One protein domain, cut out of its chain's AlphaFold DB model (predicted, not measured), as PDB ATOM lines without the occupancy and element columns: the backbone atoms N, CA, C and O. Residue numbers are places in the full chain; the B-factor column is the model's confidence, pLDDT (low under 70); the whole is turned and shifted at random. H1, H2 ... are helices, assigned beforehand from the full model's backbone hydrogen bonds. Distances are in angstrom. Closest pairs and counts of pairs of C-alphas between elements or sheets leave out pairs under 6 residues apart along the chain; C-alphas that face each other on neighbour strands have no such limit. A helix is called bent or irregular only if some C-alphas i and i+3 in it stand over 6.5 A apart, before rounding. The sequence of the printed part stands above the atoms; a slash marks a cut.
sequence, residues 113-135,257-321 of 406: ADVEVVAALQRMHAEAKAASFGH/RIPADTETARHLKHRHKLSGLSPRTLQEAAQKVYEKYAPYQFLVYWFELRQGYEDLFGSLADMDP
ATOM      1  N   ALA A 113      23.641  67.183 259.277       93.00
ATOM      2  CA  ALA A 113      23.215  65.822 259.603       93.00
ATOM      3  C   ALA A 113      23.632  64.792 258.534       93.00
ATOM      4  O   ALA A 113      24.042  63.687 258.879       93.00
ATOM      5  N   ASP A 114      23.588  65.152 257.245       95.00
ATOM      6  CA  ASP A 114      24.061  64.276 256.167       95.00
ATOM      7  C   ASP A 114      25.578  64.040 256.289       95.00
ATOM      8  O   ASP A 114      26.049  62.907 256.201       95.00
ATOM      9  N   VAL A 115      26.355  65.097 256.554       95.06
ATOM     10  CA  VAL A 115      27.819  65.009 256.719       95.06
ATOM     11  C   VAL A 115      28.196  64.118 257.909       95.06
ATOM     12  O   VAL A 115      29.143  63.332 257.822       95.06
ATOM     13  N   GLU A 116      27.438  64.180 259.006       95.25
ATOM     14  CA  GLU A 116      27.618  63.287 260.156       95.25
ATOM     15  C   GLU A 116      27.358  61.817 259.803       95.25
ATOM     16  O   GLU A 116      28.139  60.945 260.208       95.25
ATOM     17  N   VAL A 117      26.320  61.535 259.005       95.69
ATOM     18  CA  VAL A 117      26.045  60.186 258.477       95.69
ATOM     19  C   VAL A 117      27.231  59.692 257.650       95.69
ATOM     20  O   VAL A 117      27.705  58.577 257.888       95.69
ATOM     21  N   VAL A 118      27.763  60.507 256.733       96.50
ATOM     22  CA  VAL A 118      28.932  60.132 255.916       96.50
ATOM     23  C   VAL A 118      30.137  59.807 256.798       96.50
ATOM     24  O   VAL A 118      30.745  58.742 256.654       96.50
ATOM     25  N   ALA A 119      30.453  60.675 257.761       96.38
ATOM     26  CA  ALA A 119      31.576  60.466 258.671       96.38
ATOM     27  C   ALA A 119      31.413  59.190 259.517       96.38
ATOM     28  O   ALA A 119      32.389  58.472 259.764       96.38
ATOM     29  N   ALA A 120      30.193  58.887 259.966       97.19
ATOM     30  CA  ALA A 120      29.895  57.680 260.728       97.19
ATOM     31  C   ALA A 120      30.002  56.404 259.881       97.19
ATOM     32  O   ALA A 120      30.678  55.460 260.307       97.19
ATOM     33  N   LEU A 121      29.442  56.404 258.667       97.25
ATOM     34  CA  LEU A 121      29.578  55.304 257.709       97.25
ATOM     35  C   LEU A 121      31.054  55.009 257.417       97.25
ATOM     36  O   LEU A 121      31.501  53.868 257.522       97.25
ATOM     37  N   GLN A 122      31.835  56.036 257.084       96.06
ATOM     38  CA  GLN A 122      33.242  55.877 256.711       96.06
ATOM     39  C   GLN A 122      34.129  55.442 257.886       96.06
ATOM     40  O   GLN A 122      35.168  54.812 257.680       96.06
ATOM     41  N   ARG A 123      33.724  55.731 259.130       96.81
ATOM     42  CA  ARG A 123      34.405  55.225 260.330       96.81
ATOM     43  C   ARG A 123      34.232  53.716 260.495       96.81
ATOM     44  O   ARG A 123      35.153  53.059 260.972       96.81
ATOM     45  N   MET A 124      33.076  53.174 260.112       96.50
ATOM     46  CA  MET A 124      32.767  51.749 260.272       96.50
ATOM     47  C   MET A 124      32.967  50.908 259.002       96.50
ATOM     48  O   MET A 124      33.055  49.686 259.098       96.50
ATOM     49  N   HIS A 125      33.056  51.533 257.824       96.50
ATOM     50  CA  HIS A 125      33.189  50.854 256.536       96.50
ATOM     51  C   HIS A 125      34.392  51.389 255.742       96.50
ATOM     52  O   HIS A 125      34.295  52.367 255.000       96.50
ATOM     53  N   ALA A 126      35.545  50.728 255.892       95.69
ATOM     54  CA  ALA A 126      36.817  51.183 255.321       95.69
ATOM     55  C   ALA A 126      36.798  51.298 253.786       95.69
ATOM     56  O   ALA A 126      37.380  52.232 253.241       95.69
ATOM     57  N   GLU A 127      36.098  50.398 253.089       95.31
ATOM     58  CA  GLU A 127      35.967  50.449 251.624       95.31
ATOM     59  C   GLU A 127      35.153  51.666 251.164       95.31
ATOM     60  O   GLU A 127      35.514  52.310 250.184       95.31
ATOM     61  N   ALA A 128      34.112  52.048 251.917       94.44
ATOM     62  CA  ALA A 128      33.343  53.256 251.613       94.44
ATOM     63  C   ALA A 128      34.198  54.512 251.826       94.44
ATOM     64  O   ALA A 128      34.154  55.428 251.011       94.44
ATOM     65  N   LYS A 129      35.031  54.530 252.877       94.50
ATOM     66  CA  LYS A 129      35.998  55.610 253.111       94.50
ATOM     67  C   LYS A 129      37.019  55.726 251.979       94.50
ATOM     68  O   LYS A 129      37.291  56.832 251.528       94.50
ATOM     69  N   ALA A 130      37.581  54.605 251.529       93.75
ATOM     70  CA  ALA A 130      38.570  54.590 250.451       93.75
ATOM     71  C   ALA A 130      37.993  55.089 249.115       93.75
ATOM     72  O   ALA A 130      38.715  55.699 248.332       93.75
ATOM     73  N   ALA A 131      36.701  54.858 248.879       91.06
ATOM     74  CA  ALA A 131      35.979  55.308 247.693       91.06
ATOM     75  C   ALA A 131      35.311  56.690 247.849       91.06
ATOM     76  O   ALA A 131      34.512  57.065 246.995       91.06
ATOM     77  N   SER A 132      35.557  57.417 248.949       91.56
ATOM     78  CA  SER A 132      34.866  58.679 249.284       91.56
ATOM     79  C   SER A 132      33.329  58.589 249.216       91.56
ATOM     80  O   SER A 132      32.638  59.565 248.928       91.56
ATOM     81  N   PHE A 133      32.768  57.408 249.491       93.94
ATOM     82  CA  PHE A 133      31.336  57.143 249.413       93.94
ATOM     83  C   PHE A 133      30.616  57.543 250.708       93.94
ATOM     84  O   PHE A 133      31.150  57.398 251.812       93.94
ATOM     85  N   GLY A 134      29.370  57.998 250.570       93.00
ATOM     86  CA  GLY A 134      28.450  58.218 251.686       93.00
ATOM     87  C   GLY A 134      27.412  59.300 251.410       93.00
ATOM     88  O   GLY A 134      26.281  59.169 251.864       93.00
ATOM     89  N   HIS A 135      27.766  60.325 250.630       95.25
ATOM     90  CA  HIS A 135      26.795  61.307 250.146       95.25
ATOM     91  C   HIS A 135      25.847  60.615 249.165       95.25
ATOM     92  O   HIS A 135      26.285  60.159 248.109       95.25
ATOM     93  N   ARG A 257      16.301  50.364 256.420       95.12
ATOM     94  CA  ARG A 257      15.431  49.511 255.610       95.12
ATOM     95  C   ARG A 257      15.908  49.455 254.165       95.12
ATOM     96  O   ARG A 257      15.915  50.455 253.460       95.12
ATOM     97  N   ILE A 258      16.205  48.249 253.687       95.75
ATOM     98  CA  ILE A 258      16.566  48.018 252.283       95.75
ATOM     99  C   ILE A 258      15.283  47.909 251.436       95.75
ATOM    100  O   ILE A 258      14.425  47.088 251.778       95.75
ATOM    101  N   PRO A 259      15.116  48.688 250.349       94.31
ATOM    102  CA  PRO A 259      14.033  48.507 249.388       94.31
ATOM    103  C   PRO A 259      14.333  47.269 248.533       94.31
ATOM    104  O   PRO A 259      14.974  47.356 247.491       94.31
ATOM    105  N   ALA A 260      13.929  46.096 249.023       92.88
ATOM    106  CA  ALA A 260      14.316  44.831 248.413       92.88
ATOM    107  C   ALA A 260      13.527  44.513 247.132       92.88
ATOM    108  O   ALA A 260      12.293  44.546 247.127       92.88
ATOM    109  N   ASP A 261      14.236  44.132 246.071       91.56
ATOM    110  CA  ASP A 261      13.667  43.776 244.770       91.56
ATOM    111  C   ASP A 261      14.456  42.656 244.056       91.56
ATOM    112  O   ASP A 261      15.271  41.934 244.639       91.56
ATOM    113  N   THR A 262      14.211  42.474 242.759       90.12
ATOM    114  CA  THR A 262      14.925  41.476 241.957       90.12
ATOM    115  C   THR A 262      16.431  41.728 241.870       90.12
ATOM    116  O   THR A 262      17.190  40.758 241.774       90.12
ATOM    117  N   GLU A 263      16.884  42.982 241.938       90.75
ATOM    118  CA  GLU A 263      18.310  43.317 241.979       90.75
ATOM    119  C   GLU A 263      18.913  42.974 243.340       90.75
ATOM    120  O   GLU A 263      20.006  42.404 243.389       90.75
ATOM    121  N   THR A 264      18.174  43.179 244.432       93.94
ATOM    122  CA  THR A 264      18.580  42.687 245.758       93.94
ATOM    123  C   THR A 264      18.755  41.171 245.758       93.94
ATOM    124  O   THR A 264      19.779  40.661 246.212       93.94
ATOM    125  N   ALA A 265      17.790  40.420 245.212       93.25
ATOM    126  CA  ALA A 265      17.880  38.960 245.143       93.25
ATOM    127  C   ALA A 265      19.092  38.498 244.319       93.25
ATOM    128  O   ALA A 265      19.803  37.567 244.712       93.25
ATOM    129  N   ARG A 266      19.354  39.169 243.191       91.12
ATOM    130  CA  ARG A 266      20.530  38.923 242.353       91.12
ATOM    131  C   ARG A 266      21.817  39.191 243.137       91.12
ATOM    132  O   ARG A 266      22.697  38.330 243.165       91.12
ATOM    133  N   HIS A 267      21.917  40.343 243.793       93.62
ATOM    134  CA  HIS A 267      23.084  40.731 244.585       93.62
ATOM    135  C   HIS A 267      23.394  39.729 245.690       93.62
ATOM    136  O   HIS A 267      24.501  39.192 245.747       93.62
ATOM    137  N   LEU A 268      22.395  39.383 246.506       95.38
ATOM    138  CA  LEU A 268      22.560  38.412 247.588       95.38
ATOM    139  C   LEU A 268      23.002  37.038 247.067       95.38
ATOM    140  O   LEU A 268      23.840  36.383 247.691       95.38
ATOM    141  N   LYS A 269      22.524  36.619 245.891       93.69
ATOM    142  CA  LYS A 269      22.984  35.382 245.248       93.69
ATOM    143  C   LYS A 269      24.451  35.454 244.830       93.69
ATOM    144  O   LYS A 269      25.204  34.521 245.104       93.69
ATOM    145  N   HIS A 270      24.875  36.520 244.155       89.50
ATOM    146  CA  HIS A 270      26.240  36.600 243.624       89.50
ATOM    147  C   HIS A 270      27.278  36.924 244.699       89.50
ATOM    148  O   HIS A 270      28.307  36.241 244.765       89.50
ATOM    149  N   ARG A 271      27.004  37.919 245.546       92.88
ATOM    150  CA  ARG A 271      27.946  38.448 246.539       92.88
ATOM    151  C   ARG A 271      27.935  37.670 247.850       92.88
ATOM    152  O   ARG A 271      29.001  37.423 248.407       92.88
ATOM    153  N   HIS A 272      26.750  37.250 248.299       94.19
ATOM    154  CA  HIS A 272      26.542  36.604 249.607       94.19
ATOM    155  C   HIS A 272      26.195  35.112 249.508       94.19
ATOM    156  O   HIS A 272      26.012  34.451 250.524       94.19
ATOM    157  N   LYS A 273      26.138  34.562 248.285       94.88
ATOM    158  CA  LYS A 273      25.851  33.143 247.996       94.88
ATOM    159  C   LYS A 273      24.503  32.656 248.550       94.88
ATOM    160  O   LYS A 273      24.316  31.463 248.770       94.88
ATOM    161  N   LEU A 274      23.541  33.567 248.718       93.12
ATOM    162  CA  LEU A 274      22.180  33.258 249.162       93.12
ATOM    163  C   LEU A 274      21.253  33.071 247.953       93.12
ATOM    164  O   LEU A 274      20.915  34.026 247.257       93.12
ATOM    165  N   SER A 275      20.831  31.835 247.693       89.44
ATOM    166  CA  SER A 275      19.942  31.480 246.577       89.44
ATOM    167  C   SER A 275      18.561  31.010 247.043       89.44
ATOM    168  O   SER A 275      18.388  30.629 248.193       89.44
ATOM    169  N   GLY A 276      17.582  30.984 246.129       87.44
ATOM    170  CA  GLY A 276      16.242  30.443 246.402       87.44
ATOM    171  C   GLY A 276      15.344  31.355 247.247       87.44
ATOM    172  O   GLY A 276      14.345  30.895 247.791       87.44
ATOM    173  N   LEU A 277      15.689  32.639 247.368       90.19
ATOM    174  CA  LEU A 277      14.899  33.608 248.121       90.19
ATOM    175  C   LEU A 277      13.595  33.933 247.383       90.19
ATOM    176  O   LEU A 277      13.603  34.329 246.219       90.19
ATOM    177  N   SER A 278      12.476  33.794 248.091       88.75
ATOM    178  CA  SER A 278      11.169  34.273 247.638       88.75
ATOM    179  C   SER A 278      11.002  35.769 247.947       88.75
ATOM    180  O   SER A 278      11.678  36.272 248.848       88.75
ATOM    181  N   PRO A 279      10.041  36.474 247.318       82.44
ATOM    182  CA  PRO A 279       9.719  37.855 247.687       82.44
ATOM    183  C   PRO A 279       9.416  38.049 249.183       82.44
ATOM    184  O   PRO A 279       9.706  39.104 249.734       82.44
ATOM    185  N   ARG A 280       8.872  37.024 249.859       84.50
ATOM    186  CA  ARG A 280       8.547  37.079 251.295       84.50
ATOM    187  C   ARG A 280       9.786  37.010 252.187       84.50
ATOM    188  O   ARG A 280       9.834  37.682 253.204       84.50
ATOM    189  N   THR A 281      10.777  36.209 251.802       92.50
ATOM    190  CA  THR A 281      11.989  35.960 252.603       92.50
ATOM    191  C   THR A 281      13.140  36.893 252.239       92.50
ATOM    192  O   THR A 281      14.107  37.005 252.986       92.50
ATOM    193  N   LEU A 282      13.070  37.544 251.074       93.62
ATOM    194  CA  LEU A 282      14.138  38.391 250.554       93.62
ATOM    195  C   LEU A 282      14.439  39.582 251.470       93.62
ATOM    196  O   LEU A 282      15.605  39.847 251.747       93.62
ATOM    197  N   GLN A 283      13.402  40.272 251.955       92.06
ATOM    198  CA  GLN A 283      13.567  41.424 252.843       92.06
ATOM    199  C   GLN A 283      14.302  41.034 254.131       92.06
ATOM    200  O   GLN A 283      15.248  41.708 254.527       92.06
ATOM    201  N   GLU A 284      13.879  39.945 254.773       92.69
ATOM    202  CA  GLU A 284      14.483  39.453 256.016       92.69
ATOM    203  C   GLU A 284      15.928  38.998 255.794       92.69
ATOM    204  O   GLU A 284      16.806  39.302 256.600       92.69
ATOM    205  N   ALA A 285      16.198  38.320 254.674       95.88
ATOM    206  CA  ALA A 285      17.547  37.906 254.308       95.88
ATOM    207  C   ALA A 285      18.471  39.114 254.088       95.88
ATOM    208  O   ALA A 285      19.571  39.139 254.638       95.88
ATOM    209  N   ALA A 286      18.017  40.125 253.339       95.94
ATOM    210  CA  ALA A 286      18.763  41.364 253.144       95.94
ATOM    211  C   ALA A 286      19.025  42.058 254.489       95.94
ATOM    212  O   ALA A 286      20.169  42.388 254.795       95.94
ATOM    213  N   GLN A 287      17.999  42.193 255.335       94.19
ATOM    214  CA  GLN A 287      18.146  42.821 256.647       94.19
ATOM    215  C   GLN A 287      19.195  42.105 257.503       94.19
ATOM    216  O   GLN A 287      20.059  42.758 258.080       94.19
ATOM    217  N   LYS A 288      19.159  40.770 257.540       96.56
ATOM    218  CA  LYS A 288      20.090  39.953 258.326       96.56
ATOM    219  C   LYS A 288      21.538  40.064 257.844       96.56
ATOM    220  O   LYS A 288      22.451  40.077 258.663       96.56
ATOM    221  N   VAL A 289      21.764  40.141 256.531       97.69
ATOM    222  CA  VAL A 289      23.118  40.290 255.961       97.69
ATOM    223  C   VAL A 289      23.751  41.615 256.386       97.69
ATOM    224  O   VAL A 289      24.929  41.647 256.751       97.69
ATOM    225  N   TYR A 290      22.968  42.696 256.371       97.81
ATOM    226  CA  TYR A 290      23.479  44.043 256.618       97.81
ATOM    227  C   TYR A 290      23.272  44.544 258.052       97.81
ATOM    228  O   TYR A 290      23.759  45.622 258.370       97.81
ATOM    229  N   GLU A 291      22.632  43.778 258.941       97.12
ATOM    230  CA  GLU A 291      22.292  44.177 260.320       97.12
ATOM    231  C   GLU A 291      23.470  44.774 261.106       97.12
ATOM    232  O   GLU A 291      23.313  45.781 261.792       97.12
ATOM    233  N   LYS A 292      24.676  44.216 260.938       97.00
ATOM    234  CA  LYS A 292      25.910  44.688 261.592       97.00
ATOM    235  C   LYS A 292      26.321  46.122 261.224       97.00
ATOM    236  O   LYS A 292      27.198  46.680 261.877       97.00
ATOM    237  N   TYR A 293      25.731  46.692 260.175       97.50
ATOM    238  CA  TYR A 293      25.979  48.059 259.723       97.50
ATOM    239  C   TYR A 293      24.940  49.059 260.227       97.50
ATOM    240  O   TYR A 293      24.938  50.189 259.754       97.50
ATOM    241  N   ALA A 294      24.059  48.671 261.155       96.12
ATOM    242  CA  ALA A 294      23.062  49.575 261.714       96.12
ATOM    243  C   ALA A 294      23.675  50.901 262.219       96.12
ATOM    244  O   ALA A 294      24.707  50.858 262.894       96.12
ATOM    245  N   PRO A 295      23.046  52.061 261.932       96.00
ATOM    246  CA  PRO A 295      21.795  52.261 261.178       96.00
ATOM    247  C   PRO A 295      21.966  52.449 259.647       96.00
ATOM    248  O   PRO A 295      21.047  52.899 258.973       96.00
ATOM    249  N   TYR A 296      23.126  52.122 259.072       97.69
ATOM    250  CA  TYR A 296      23.501  52.402 257.676       97.69
ATOM    251  C   TYR A 296      23.380  51.200 256.723       97.69
ATOM    252  O   TYR A 296      24.117  51.101 255.737       97.69
ATOM    253  N   GLN A 297      22.466  50.266 256.999       97.81
ATOM    254  CA  GLN A 297      22.335  49.009 256.253       97.81
ATOM    255  C   GLN A 297      22.161  49.234 254.745       97.81
ATOM    256  O   GLN A 297      22.837  48.583 253.946       97.81
ATOM    257  N   PHE A 298      21.295  50.171 254.353       97.81
ATOM    258  CA  PHE A 298      21.068  50.516 252.952       97.81
ATOM    259  C   PHE A 298      22.315  51.093 252.284       97.81
ATOM    260  O   PHE A 298      22.608  50.697 251.161       97.81
ATOM    261  N   LEU A 299      23.065  51.977 252.953       97.88
ATOM    262  CA  LEU A 299      24.265  52.591 252.370       97.88
ATOM    263  C   LEU A 299      25.298  51.530 251.996       97.88
ATOM    264  O   LEU A 299      25.841  51.567 250.895       97.88
ATOM    265  N   VAL A 300      25.531  50.553 252.876       97.88
ATOM    266  CA  VAL A 300      26.488  49.470 252.610       97.88
ATOM    267  C   VAL A 300      25.955  48.493 251.561       97.88
ATOM    268  O   VAL A 300      26.690  48.114 250.652       97.88
ATOM    269  N   TYR A 301      24.672  48.125 251.635       97.81
ATOM    270  CA  TYR A 301      24.021  47.328 250.590       97.81
ATOM    271  C   TYR A 301      24.170  47.971 249.210       97.81
ATOM    272  O   TYR A 301      24.564  47.310 248.247       97.81
ATOM    273  N   TRP A 302      23.863  49.262 249.121       96.94
ATOM    274  CA  TRP A 302      23.902  49.999 247.874       96.94
ATOM    275  C   TRP A 302      25.333  50.184 247.372       96.94
ATOM    276  O   TRP A 302      25.571  50.011 246.180       96.94
ATOM    277  N   PHE A 303      26.289  50.450 248.266       96.50
ATOM    278  CA  PHE A 303      27.712  50.499 247.933       96.50
ATOM    279  C   PHE A 303      28.178  49.204 247.252       96.50
ATOM    280  O   PHE A 303      28.729  49.253 246.155       96.50
ATOM    281  N   GLU A 304      27.884  48.041 247.842       95.88
ATOM    282  CA  GLU A 304      28.254  46.751 247.247       95.88
ATOM    283  C   GLU A 304      27.524  46.481 245.920       95.88
ATOM    284  O   GLU A 304      28.107  45.932 244.982       95.88
ATOM    285  N   LEU A 305      26.237  46.835 245.830       93.56
ATOM    286  CA  LEU A 305      25.463  46.661 244.601       93.56
ATOM    287  C   LEU A 305      26.030  47.529 243.467       93.56
ATOM    288  O   LEU A 305      26.166  47.049 242.339       93.56
ATOM    289  N   ARG A 306      26.376  48.784 243.778       92.50
ATOM    290  CA  ARG A 306      27.012  49.742 242.868       92.50
ATOM    291  C   ARG A 306      28.361  49.230 242.382       92.50
ATOM    292  O   ARG A 306      28.573  49.238 241.174       92.50
ATOM    293  N   GLN A 307      29.221  48.735 243.272       91.31
ATOM    294  CA  GLN A 307      30.503  48.134 242.878       91.31
ATOM    295  C   GLN A 307      30.302  47.027 241.839       91.31
ATOM    296  O   GLN A 307      30.991  47.001 240.829       91.31
ATOM    297  N   GLY A 308      29.281  46.179 242.013       89.06
ATOM    298  CA  GLY A 308      28.958  45.158 241.018       89.06
ATOM    299  C   GLY A 308      28.603  45.727 239.636       89.06
ATOM    300  O   GLY A 308      28.907  45.093 238.627       89.06
ATOM    301  N   TYR A 309      27.962  46.900 239.563       89.12
ATOM    302  CA  TYR A 309      27.749  47.604 238.293       89.12
ATOM    303  C   TYR A 309      29.052  48.189 237.743       89.12
ATOM    304  O   TYR A 309      29.317  48.047 236.549       89.12
ATOM    305  N   GLU A 310      29.872  48.799 238.595       89.94
ATOM    306  CA  GLU A 310      31.133  49.429 238.185       89.94
ATOM    307  C   GLU A 310      32.186  48.417 237.717       89.94
ATOM    308  O   GLU A 310      32.926  48.698 236.778       89.94
ATOM    309  N   ASP A 311      32.181  47.200 238.262       87.62
ATOM    310  CA  ASP A 311      33.018  46.092 237.788       87.62
ATOM    311  C   ASP A 311      32.726  45.715 236.322       87.62
ATOM    312  O   ASP A 311      33.587  45.169 235.631       87.62
ATOM    313  N   LEU A 312      31.509  45.980 235.835       81.81
ATOM    314  CA  LEU A 312      31.082  45.626 234.476       81.81
ATOM    315  C   LEU A 312      31.125  46.799 233.504       81.81
ATOM    316  O   LEU A 312      31.472  46.614 232.339       81.81
ATOM    317  N   PHE A 313      30.721  47.980 233.963       85.12
ATOM    318  CA  PHE A 313      30.551  49.158 233.114       85.12
ATOM    319  C   PHE A 313      31.662  50.198 233.303       85.12
ATOM    320  O   PHE A 313      31.701  51.182 232.568       85.12
ATOM    321  N   GLY A 314      32.574  49.981 234.255       89.12
ATOM    322  CA  GLY A 314      33.461  51.022 234.754       89.12
ATOM    323  C   GLY A 314      32.717  52.005 235.660       89.12
ATOM    324  O   GLY A 314      31.552  51.812 236.003       89.12
ATOM    325  N   SER A 315      33.405  53.077 236.047       90.25
ATOM    326  CA  SER A 315      32.834  54.167 236.845       90.25
ATOM    327  C   SER A 315      31.496  54.643 236.270       90.25
ATOM    328  O   SER A 315      31.408  55.015 235.096       90.25
ATOM    329  N   LEU A 316      30.451  54.684 237.103       90.38
ATOM    330  CA  LEU A 316      29.138  55.170 236.661       90.38
ATOM    331  C   LEU A 316      29.164  56.658 236.287       90.38
ATOM    332  O   LEU A 316      28.371  57.083 235.451       90.38
ATOM    333  N   ALA A 317      30.086  57.439 236.863       90.31
ATOM    334  CA  ALA A 317      30.306  58.833 236.478       90.31
ATOM    335  C   ALA A 317      30.923  58.965 235.072       90.31
ATOM    336  O   ALA A 317      30.810  60.021 234.448       90.31
ATOM    337  N   ASP A 318      31.554  57.902 234.566       90.50
ATOM    338  CA  ASP A 318      32.162  57.867 233.236       90.50
ATOM    339  C   ASP A 318      31.252  57.243 232.167       90.50
ATOM    340  O   ASP A 318      31.553  57.339 230.970       90.50
ATOM    341  N   MET A 319      30.122  56.657 232.573       90.38
ATOM    342  CA  MET A 319      29.158  56.011 231.682       90.38
ATOM    343  C   MET A 319      28.547  57.014 230.692       90.38
ATOM    344  O   MET A 319      28.230  58.150 231.048       90.38
ATOM    345  N   ASP A 320      28.393  56.604 229.432       89.75
ATOM    346  CA  ASP A 320      27.711  57.421 228.430       89.75
ATOM    347  C   ASP A 320      26.195  57.469 228.721       89.75
ATOM    348  O   ASP A 320      25.613  56.422 229.028       89.75
ATOM    349  N   PRO A 321      25.531  58.638 228.636       90.12
ATOM    350  CA  PRO A 321      24.082  58.730 228.802       90.12
ATOM    351  C   PRO A 321      23.275  57.777 227.909       90.12
ATOM    352  O   PRO A 321      22.256  57.248 228.365       90.12
TER     353      PRO A 321
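Overview. This is residues 113 to 135 and 257 to 321 of the 406 residues of a protein of Coccomyxa subellipsoidea (strain C-169) (UniProt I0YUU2). The long helix H5 stands in the middle, with two helix pairs on opposite sides of it: H1 and H2, which meet at a corner, and H3 and H4. H4 meets the first part of H5 in an L, H3 lies crosswise to H5, and residues 314 to 321 follow at the other end of H5. The arrangement is not a side-by-side bundle: H5 touches H4, while H2 and H3 come close to it and H1 is near it. The printed part has 88 residues with five named helices, H1 to H5 in that order, and no named strand; its class is all helix. It is compact, with a radius of gyration of the C-alphas of 13.7 A and spans of 35 by 33 by 20 A.

Along the chain. Find C-alpha 113 at (23.215, 65.822, 259.603); from there H1 runs through residues 113 to 124, 17.0 A from first to last C-alpha. H2 follows at residues 126 to 130. Beyond the cut, look for H3 at residues 262 to 272, 14.7 A long, and H4 at residues 279 to 293, 22.7 A long. H4 is irregular: its C-alphas 289 and 292 are 7.7 A apart. H5, residues 297 to 313, spans 24.6 A from C-alpha 297 at (22.335, 49.009, 256.253) to C-alpha 313 at (30.551, 49.158, 233.114).

Arrangement. Begin with H1, which touches H2 only at the corner by their link; the closest C-alphas, of Gln 122 and Lys 129, are 4.5 A apart. H1 and H5 are near each other. H2 and H5 are close but not clearly touching, their closest C-alphas, of Ala 128 and Phe 303, 7.3 A apart. H3 touches residues 282 to 286 of H4 at a steep tilt of 50 degrees, the same way, closest at the C-alphas of Ala 265 and Leu 282, 6.6 A. H3 and H5 are about perpendicular at 86 degrees and close but not clearly touching, with the C-alphas of His 267 and Leu 305 closest at 6.4 A. Residues 287 to 293 of H4 touch residues 297 to 301 of H5, about perpendicular at 78 degrees; the closest C-alphas, of Tyr 290 and Gln 297, are 5.1 A apart. H1 and H3 are apart. Each O i to N i+4 pair is within hydrogen-bond range in H1, H2 and H3, against 7 of 11 in H4 and 12 of 13 in H5.

Size, cuts and confidence. The two C-alphas farthest apart, of Ala 113 and Gly 276, are 38.4 A from each other. Residues 136 to 256 are not printed, and C-alphas 135 and 257 stand 17.3 A apart across this cut. Of the links that are printed whole, H1 to H2 and H4 to H5 are tight and H3 to H4 is short. The mean pLDDT of the printed part is 93.3, and no printed residue is under 70.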